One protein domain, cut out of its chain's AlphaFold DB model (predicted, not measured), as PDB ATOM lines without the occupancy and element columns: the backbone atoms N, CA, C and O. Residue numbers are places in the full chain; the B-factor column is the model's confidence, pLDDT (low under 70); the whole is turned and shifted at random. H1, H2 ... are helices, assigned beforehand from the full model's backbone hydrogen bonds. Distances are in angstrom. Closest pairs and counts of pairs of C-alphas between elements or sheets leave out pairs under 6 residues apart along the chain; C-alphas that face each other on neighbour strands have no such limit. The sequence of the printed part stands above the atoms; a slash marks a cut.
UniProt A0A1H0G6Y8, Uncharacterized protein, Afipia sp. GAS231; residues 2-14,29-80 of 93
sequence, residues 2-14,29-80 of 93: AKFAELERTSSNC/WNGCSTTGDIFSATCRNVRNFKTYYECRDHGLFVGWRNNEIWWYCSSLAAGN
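What this domain is: This is residues 2 to 14 and 29 to 80 of the 93 residues of an uncharacterized protein of Afipia sp. GAS231 (UniProt A0A1H0G6Y8). The picture is a helical hairpin, H2 and H3, with the short helix H1 packed crosswise on H2 and a long stretch without a named element, residues 29 to 51, looping out at the far end from H1 and coming back to the beginning of H2. H1 lies on the side of H2 away from H3, and the loop of residues 33 to 37 reaches the end of the long axis opposite to Ala 2. The printed part has 65 residues, with three named helices in the order H1, H2, H3 and no named strand, in the class all helix. The whole is compact, with a radius of gyration of the C-alphas of 11.4 A, and its outline is elongated, spanning 37 by 20 by 16 A.

How they stand to each other: H1, residues 2 to 11, touches H2, residues 52 to 62; their closest C-alphas are those of Leu 7 and His 58, 6.3 A apart. The lines of H1 and H2 are about perpendicular, at 86 degrees, with 10.9 A from centre to centre. H2 also touches H3, residues 66 to 78, with 12 pairs of C-alphas within 8 A; the closest C-alphas are those of Gly 59 and Ile 69, 5.7 A apart. H2 and H3 form a helical hairpin, running opposite ways at a shallow tilt of 32 degrees, with a tight link of 3 residues between them. H1 and H3 are apart. In H1, H2 and H3 every O i to N i+4 pair is within hydrogen-bond range.

Where its parts are: H1 begins at C-alpha 2, at (152.866, 132.578, -3.204), and measures 13.9 A from first to last C-alpha. H2 begins at C-alpha 52, at (163.782, 137.899, 12.195), and measures 15.3 A to C-alpha 62. H3 is the longest helix by residues, with 13, and measures 17.9 A; it ends at C-alpha 78, at (172.696, 141.161, 17.002).

The domain as a whole: The two C-alphas farthest apart are those of Ala 2 and Asp 37, at 37.0 A, and the first and last printed C-alphas, Ala 2 and Asn 80, are 27.4 A apart. Residues 15 to 28 are not printed, and across this cut the C-alphas of residues 14 and 29 are 12.8 A apart. The link from H1 to H2 runs across the cut. Residues 29 to 51, with no named element, have their C-alphas 7 to 17 A from the mean of all C-alphas. The mean pLDDT of the printed part is 76.3; it is under 70, low confidence, in 21 printed residues, namely residues 2 to 14, 29 to 31 and 33 to 37.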
ATOM      1  N   ALA A   2     151.814 131.552  -3.072       61.62
ATOM      2  CA  ALA A   2     152.866 132.578  -3.204       61.62
ATOM      3  C   ALA A   2     153.955 132.535  -2.107       61.62
ATOM      4  O   ALA A   2     155.135 132.597  -2.426       61.62
ATOM      5  N   LYS A   3     153.578 132.342  -0.830       59.75
ATOM      6  CA  LYS A   3     154.540 132.251   0.289       59.75
ATOM      7  C   LYS A   3     155.500 131.060   0.155       59.75
ATOM      8  O   LYS A   3     156.673 131.199   0.467       59.75
ATOM      9  N   PHE A   4     155.019 129.918  -0.345       59.00
ATOM     10  CA  PHE A   4     155.860 128.739  -0.573       59.00
ATOM     11  C   PHE A   4     156.838 128.949  -1.730       59.00
ATOM     12  O   PHE A   4     158.015 128.664  -1.566       59.00
ATOM     13  N   ALA A   5     156.382 129.527  -2.845       63.50
ATOM     14  CA  ALA A   5     157.257 129.860  -3.969       63.50
ATOM     15  C   ALA A   5     158.313 130.920  -3.595       63.50
ATOM     16  O   ALA A   5     159.457 130.857  -4.037       63.50
ATOM     17  N   GLU A   6     157.955 131.891  -2.751       64.81
ATOM     18  CA  GLU A   6     158.904 132.889  -2.256       64.81
ATOM     19  C   GLU A   6     159.939 132.285  -1.301       64.81
ATOM     20  O   GLU A   6     161.128 132.587  -1.441       64.81
ATOM     21  N   LEU A   7     159.505 131.405  -0.390       61.31
ATOM     22  CA  LEU A   7     160.377 130.643   0.508       61.31
ATOM     23  C   LEU A   7     161.312 129.718  -0.268       61.31
ATOM     24  O   LEU A   7     162.505 129.703   0.005       61.31
ATOM     25  N   GLU A   8     160.809 129.002  -1.272       62.72
ATOM     26  CA  GLU A   8     161.616 128.160  -2.158       62.72
ATOM     27  C   GLU A   8     162.673 129.001  -2.885       62.72
ATOM     28  O   GLU A   8     163.863 128.691  -2.822       62.72
ATOM     29  N   ARG A   9     162.275 130.135  -3.475       64.00
ATOM     30  CA  ARG A   9     163.189 131.061  -4.158       64.00
ATOM     31  C   ARG A   9     164.260 131.635  -3.229       64.00
ATOM     32  O   ARG A   9     165.407 131.766  -3.642       64.00
ATOM     33  N   THR A  10     163.911 131.999  -1.993       61.50
ATOM     34  CA  THR A  10     164.910 132.431  -0.995       61.50
ATOM     35  C   THR A  10     165.768 131.268  -0.524       61.50
ATOM     36  O   THR A  10     166.946 131.460  -0.235       61.50
ATOM     37  N   SER A  11     165.212 130.057  -0.488       60.16
ATOM     38  CA  SER A  11     165.932 128.883  -0.021       60.16
ATOM     39  C   SER A  11     166.979 128.372  -1.010       60.16
ATOM     40  O   SER A  11     168.041 127.914  -0.586       60.16
ATOM     41  N   SER A  12     166.696 128.525  -2.305       59.44
ATOM     42  CA  SER A  12     167.569 128.197  -3.436       59.44
ATOM     43  C   SER A  12     168.510 129.346  -3.817       59.44
ATOM     44  O   SER A  12     169.326 129.198  -4.725       59.44
ATOM     45  N   ASN A  13     168.421 130.497  -3.139       60.59
ATOM     46  CA  ASN A  13     169.308 131.636  -3.350       60.59
ATOM     47  C   ASN A  13     170.373 131.694  -2.249       60.59
ATOM     48  O   ASN A  13     170.152 132.224  -1.161       60.59
ATOM     49  N   CYS A  14     171.550 131.169  -2.570       61.25
ATOM     50  CA  CYS A  14     172.746 131.283  -1.755       61.25
ATOM     51  C   CYS A  14     173.794 132.110  -2.510       61.25
ATOM     52  O   CYS A  14     174.752 131.558  -3.055       61.25
ATOM     53  N   TRP A  29     183.114 133.659   6.502       63.03
ATOM     54  CA  TRP A  29     182.099 132.662   6.858       63.03
ATOM     55  C   TRP A  29     180.848 132.783   5.970       63.03
ATOM     56  O   TRP A  29     180.195 133.830   5.948       63.03
ATOM     57  N   ASN A  30     180.488 131.696   5.283       63.56
ATOM     58  CA  ASN A  30     179.237 131.587   4.536       63.56
ATOM     59  C   ASN A  30     178.127 131.187   5.509       63.56
ATOM     60  O   ASN A  30     177.772 130.024   5.628       63.56
ATOM     61  N   GLY A  31     177.627 132.156   6.276       69.69
ATOM     62  CA  GLY A  31     176.656 131.931   7.349       69.69
ATOM     63  C   GLY A  31     177.158 132.433   8.699       69.69
ATOM     64  O   GLY A  31     177.892 133.418   8.759       69.69
ATOM     65  N   CYS A  32     176.734 131.783   9.782       73.12
ATOM     66  CA  CYS A  32     177.188 132.092  11.138       73.12
ATOM     67  C   CYS A  32     178.294 131.116  11.573       73.12
ATOM     68  O   CYS A  32     178.211 129.917  11.313       73.12
ATOM     69  N   SER A  33     179.300 131.624  12.283       69.69
ATOM     70  CA  SER A  33     180.346 130.811  12.907       69.69
ATOM     71  C   SER A  33     179.818 130.162  14.183       69.69
ATOM     72  O   SER A  33     179.426 130.873  15.101       69.69
ATOM     73  N   THR A  34     179.825 128.833  14.280       65.19
ATOM     74  CA  THR A  34     179.409 128.118  15.508       65.19
ATOM     75  C   THR A  34     180.476 128.130  16.605       65.19
ATOM     76  O   THR A  34     180.233 127.654  17.708       65.19
ATOM     77  N   THR A  35     181.661 128.671  16.311       64.12
ATOM     78  CA  THR A  35     182.818 128.697  17.216       64.12
ATOM     79  C   THR A  35     182.979 130.026  17.959       64.12
ATOM     80  O   THR A  35     184.006 130.235  18.595       64.12
ATOM     81  N   GLY A  36     182.024 130.955  17.843       57.75
ATOM     82  CA  GLY A  36     182.106 132.281  18.455       57.75
ATOM     83  C   GLY A  36     180.889 132.597  19.313       57.75
ATOM     84  O   GLY A  36     179.813 132.753  18.750       57.75
ATOM     85  N   ASP A  37     181.118 132.732  20.626       64.75
ATOM     86  CA  ASP A  37     180.206 133.254  21.663       64.75
ATOM     87  C   ASP A  37     178.747 132.726  21.599       64.75
ATOM     88  O   ASP A  37     178.410 131.801  20.861       64.75
ATOM     89  N   ILE A  38     177.842 133.276  22.411       72.44
ATOM     90  CA  ILE A  38     176.412 132.932  22.388       72.44
ATOM     91  C   ILE A  38     175.788 133.330  21.036       72.44
ATOM     92  O   ILE A  38     174.859 132.669  20.573       72.44
ATOM     93  N   PHE A  39     176.332 134.357  20.365       75.31
ATOM     94  CA  PHE A  39     175.950 134.795  19.019       75.31
ATOM     95  C   PHE A  39     177.172 135.053  18.128       75.31
ATOM     96  O   PHE A  39     178.187 135.594  18.562       75.31
ATOM     97  N   SER A  40     177.036 134.774  16.831       75.81
ATOM     98  CA  SER A  40     178.109 134.975  15.853       75.81
ATOM     99  C   SER A  40     178.117 136.405  15.297       75.81
ATOM    100  O   SER A  40     177.406 136.700  14.334       75.81
ATOM    101  N   ALA A  41     179.005 137.274  15.792       70.56
ATOM    102  CA  ALA A  41     179.201 138.634  15.255       70.56
ATOM    103  C   ALA A  41     179.616 138.659  13.768       70.56
ATOM    104  O   ALA A  41     179.296 139.592  13.028       70.56
ATOM    105  N   THR A  42     180.289 137.605  13.299       73.50
ATOM    106  CA  THR A  42     180.685 137.440  11.893       73.50
ATOM    107  C   THR A  42     179.580 136.839  11.028       73.50
ATOM    108  O   THR A  42     179.853 136.440   9.897       73.50
ATOM    109  N   CYS A  43     178.352 136.712  11.546       79.00
ATOM    110  CA  CYS A  43     177.291 136.057  10.803       79.00
ATOM    111  C   CYS A  43     176.899 136.860   9.560       79.00
ATOM    112  O   CYS A  43     176.689 138.077   9.620       79.00
ATOM    113  N   ARG A  44     176.788 136.169   8.425       80.00
ATOM    114  CA  ARG A  44     176.331 136.746   7.159       80.00
ATOM    115  C   ARG A  44     174.913 136.304   6.837       80.00
ATOM    116  O   ARG A  44     174.586 135.122   6.874       80.00
ATOM    117  N   ASN A  45     174.095 137.272   6.431       82.25
ATOM    118  CA  ASN A  45     172.749 137.035   5.924       82.25
ATOM    119  C   ASN A  45     172.788 136.562   4.460       82.25
ATOM    120  O   ASN A  45     172.410 137.294   3.548       82.25
ATOM    121  N   VAL A  46     173.275 135.341   4.233       75.88
ATOM    122  CA  VAL A  46     173.469 134.765   2.885       75.88
ATOM    123  C   VAL A  46     172.165 134.607   2.092       75.88
ATOM    124  O   VAL A  46     172.180 134.626   0.867       75.88
ATOM    125  N   ARG A  47     171.021 134.523   2.785       74.94
ATOM    126  CA  ARG A  47     169.676 134.413   2.185       74.94
ATOM    127  C   ARG A  47     168.923 135.748   2.118       74.94
ATOM    128  O   ARG A  47     167.767 135.778   1.716       74.94
ATOM    129  N   ASN A  48     169.573 136.863   2.466       80.00
ATOM    130  CA  ASN A  48     169.019 138.221   2.390       80.00
ATOM    131  C   ASN A  48     167.687 138.436   3.141       80.00
ATOM    132  O   ASN A  48     166.877 139.262   2.717       80.00
ATOM    133  N   PHE A  49     167.479 137.758   4.274       83.56
ATOM    134  CA  PHE A  49     166.288 137.935   5.108       83.56
ATOM    135  C   PHE A  49     166.076 139.405   5.487       83.56
ATOM    136  O   PHE A  49     167.023 140.103   5.873       83.56
ATOM    137  N   LYS A  50     164.833 139.879   5.422       84.44
ATOM    138  CA  LYS A  50     164.469 141.254   5.787       84.44
ATOM    139  C   LYS A  50     164.146 141.390   7.265       84.44
ATOM    140  O   LYS A  50     164.333 142.458   7.838       84.44
ATOM    141  N   THR A  51     163.662 140.318   7.889       86.12
ATOM    142  CA  THR A  51     163.254 140.318   9.298       86.12
ATOM    143  C   THR A  51     163.630 139.023  10.012       86.12
ATOM    144  O   THR A  51     163.855 137.982   9.390       86.12
ATOM    145  N   TYR A  52     163.632 139.078  11.345       86.25
ATOM    146  CA  TYR A  52     163.782 137.899  12.195       86.25
ATOM    147  C   TYR A  52     162.690 136.852  11.942       86.25
ATOM    148  O   TYR A  52     162.980 135.661  11.873       86.25
ATOM    149  N   TYR A  53     161.441 137.287  11.755       88.31
ATOM    150  CA  TYR A  53     160.317 136.383  11.506       88.31
ATOM    151  C   TYR A  53     160.440 135.660  10.168       88.31
ATOM    152  O   TYR A  53     160.188 134.465  10.107       88.31
ATOM    153  N   GLU A  54     160.899 136.347   9.124       85.56
ATOM    154  CA  GLU A  54     161.162 135.728   7.822       85.56
ATOM    155  C   GLU A  54     162.263 134.663   7.918       85.56
ATOM    156  O   GLU A  54     162.102 133.554   7.418       85.56
ATOM    157  N   CYS A  55     163.348 134.972   8.636       86.94
ATOM    158  CA  CYS A  55     164.413 134.016   8.935       86.94
ATOM    159  C   CYS A  55     163.885 132.790   9.699       86.94
ATOM    160  O   CYS A  55     164.225 131.653   9.367       86.94
ATOM    161  N   ARG A  56     163.011 133.012  10.689       89.50
ATOM    162  CA  ARG A  56     162.404 131.949  11.494       89.50
ATOM    163  C   ARG A  56     161.465 131.067  10.676       89.50
ATOM    164  O   ARG A  56     161.602 129.850  10.727       89.50
ATOM    165  N   ASP A  57     160.544 131.668   9.930       86.81
ATOM    166  CA  ASP A  57     159.587 130.963   9.069       86.81
ATOM    167  C   ASP A  57     160.317 130.121   8.022       86.81
ATOM    168  O   ASP A  57     159.962 128.967   7.790       86.81
ATOM    169  N   HIS A  58     161.376 130.675   7.433       84.69
ATOM    170  CA  HIS A  58     162.229 129.947   6.509       84.69
ATOM    171  C   HIS A  58     162.938 128.774   7.192       84.69
ATOM    172  O   HIS A  58     162.937 127.667   6.661       84.69
ATOM    173  N   GLY A  59     163.546 128.991   8.362       83.69
ATOM    174  CA  GLY A  59     164.203 127.924   9.113       83.69
ATOM    175  C   GLY A  59     163.246 126.778   9.450       83.69
ATOM    176  O   GLY A  59     163.590 125.617   9.254       83.69
ATOM    177  N   LEU A  60     162.015 127.099   9.864       86.19
ATOM    178  CA  LEU A  60     160.964 126.108  10.106       86.19
ATOM    179  C   LEU A  60     160.581 125.359   8.825       86.19
ATOM    180  O   LEU A  60     160.456 124.139   8.846       86.19
ATOM    181  N   PHE A  61     160.423 126.075   7.710       83.44
ATOM    182  CA  PHE A  61     160.054 125.487   6.423       83.44
ATOM    183  C   PHE A  61     161.122 124.526   5.880       83.44
ATOM    184  O   PHE A  61     160.788 123.468   5.358       83.44
ATOM    185  N   VAL A  62     162.401 124.869   6.040       81.06
ATOM    186  CA  VAL A  62     163.539 124.040   5.605       81.06
ATOM    187  C   VAL A  62     163.858 122.919   6.611       81.06
ATOM    188  O   VAL A  62     164.673 122.044   6.328       81.06
ATOM    189  N   GLY A  63     163.190 122.895   7.769       81.44
ATOM    190  CA  GLY A  63     163.329 121.830   8.764       81.44
ATOM    191  C   GLY A  63     164.530 121.987   9.700       81.44
ATOM    192  O   GLY A  63     165.030 120.998  10.231       81.44
ATOM    193  N   TRP A  64     165.012 123.214   9.911       84.06
ATOM    194  CA  TRP A  64     166.039 123.498  10.915       84.06
ATOM    195  C   TRP A  64     165.511 123.242  12.327       84.06
ATOM    196  O   TRP A  64     164.316 123.375  12.605       84.06
ATOM    197  N   ARG A  65     166.408 122.919  13.260       85.31
ATOM    198  CA  ARG A  65     166.013 122.737  14.660       85.31
ATOM    199  C   ARG A  65     165.706 124.089  15.301       85.31
ATOM    200  O   ARG A  65     166.362 125.087  15.018       85.31
ATOM    201  N   ASN A  66     164.749 124.133  16.228       85.81
ATOM    202  CA  ASN A  66     164.338 125.385  16.885       85.81
ATOM    203  C   ASN A  66     165.504 126.163  17.522       85.81
ATOM    204  O   ASN A  66     165.532 127.391  17.454       85.81
ATOM    205  N   ASN A  67     166.477 125.460  18.108       84.31
ATOM    206  CA  ASN A  67     167.682 126.062  18.677       84.31
ATOM    207  C   ASN A  67     168.601 126.664  17.599       84.31
ATOM    208  O   ASN A  67     169.156 127.735  17.816       84.31
ATOM    209  N   GLU A  68     168.728 126.023  16.436       82.81
ATOM    210  CA  GLU A  68     169.514 126.526  15.300       82.81
ATOM    211  C   GLU A  68     168.865 127.770  14.693       82.81
ATOM    212  O   GLU A  68     169.546 128.755  14.420       82.81
ATOM    213  N   ILE A  69     167.536 127.752  14.553       87.75
ATOM    214  CA  ILE A  69     166.754 128.893  14.070       87.75
ATOM    215  C   ILE A  69     166.934 130.084  15.005       87.75
ATOM    216  O   ILE A  69     167.287 131.177  14.561       87.75
ATOM    217  N   TRP A  70     166.704 129.871  16.303       86.69
ATOM    218  CA  TRP A  70     166.872 130.910  17.310       86.69
ATOM    219  C   TRP A  70     168.293 131.473  17.288       86.69
ATOM    220  O   TRP A  70     168.461 132.690  17.225       86.69
ATOM    221  N   TRP A  71     169.309 130.609  17.273       86.38
ATOM    222  CA  TRP A  71     170.706 131.027  17.306       86.38
ATOM    223  C   TRP A  71     171.120 131.799  16.043       86.38
ATOM    224  O   TRP A  71     171.704 132.883  16.141       86.38
ATOM    225  N   TYR A  72     170.771 131.299  14.853       84.94
ATOM    226  CA  TYR A  72     171.115 131.929  13.576       84.94
ATOM    227  C   TYR A  72     170.394 133.270  13.401       84.94
ATOM    228  O   TYR A  72     171.028 134.294  13.141       84.94
ATOM    229  N   CYS A  73     169.073 133.302  13.601       87.56
ATOM    230  CA  CYS A  73     168.300 134.529  13.440       87.56
ATOM    231  C   CYS A  73     168.676 135.575  14.510       87.56
ATOM    232  O   CYS A  73     168.796 136.762  14.209       87.56
ATOM    233  N   SER A  74     168.970 135.161  15.744       87.94
ATOM    234  CA  SER A  74     169.447 136.094  16.776       87.94
ATOM    235  C   SER A  74     170.848 136.624  16.471       87.94
ATOM    236  O   SER A  74     171.106 137.805  16.682       87.94
ATOM    237  N   SER A  75     171.731 135.809  15.884       86.31
ATOM    238  CA  SER A  75     173.049 136.266  15.420       86.31
ATOM    239  C   SER A  75     172.936 137.314  14.306       86.31
ATOM    240  O   SER A  75     173.655 138.314  14.315       86.31
ATOM    241  N   LEU A  76     171.993 137.144  13.370       86.62
ATOM    242  CA  LEU A  76     171.689 138.161  12.358       86.62
ATOM    243  C   LEU A  76     171.105 139.443  12.973       86.62
ATOM    244  O   LEU A  76     171.455 140.536  12.522       86.62
ATOM    245  N   ALA A  77     170.248 139.319  13.992       87.31
ATOM    246  CA  ALA A  77     169.682 140.454  14.721       87.31
ATOM    247  C   ALA A  77     170.775 141.250  15.446       87.31
ATOM    248  O   ALA A  77     170.905 142.453  15.233       87.31
ATOM    249  N   ALA A  78     171.599 140.566  16.243       83.94
ATOM    250  CA  ALA A  78     172.696 141.161  17.002       83.94
ATOM    251  C   ALA A  78     173.724 141.844  16.085       83.94
ATOM    252  O   ALA A  78     174.255 142.900  16.416       83.94
ATOM    253  N   GLY A  79     173.966 141.278  14.899       81.00
ATOM    254  CA  GLY A  79     174.857 141.852  13.892       81.00
ATOM    255  C   GLY A  79     174.238 142.938  13.001       81.00
ATOM    256  O   GLY A  79     174.915 143.368  12.063       81.00
ATOM    257  N   ASN A  80     172.980 143.349  13.228       83.50
ATOM    258  CA  ASN A  80     172.212 144.262  12.365       83.50
ATOM    259  C   ASN A  80     172.244 143.861  10.873       83.50
ATOM    260  O   ASN A  80     172.422 144.694   9.987       83.50
TER     261      ASN A  80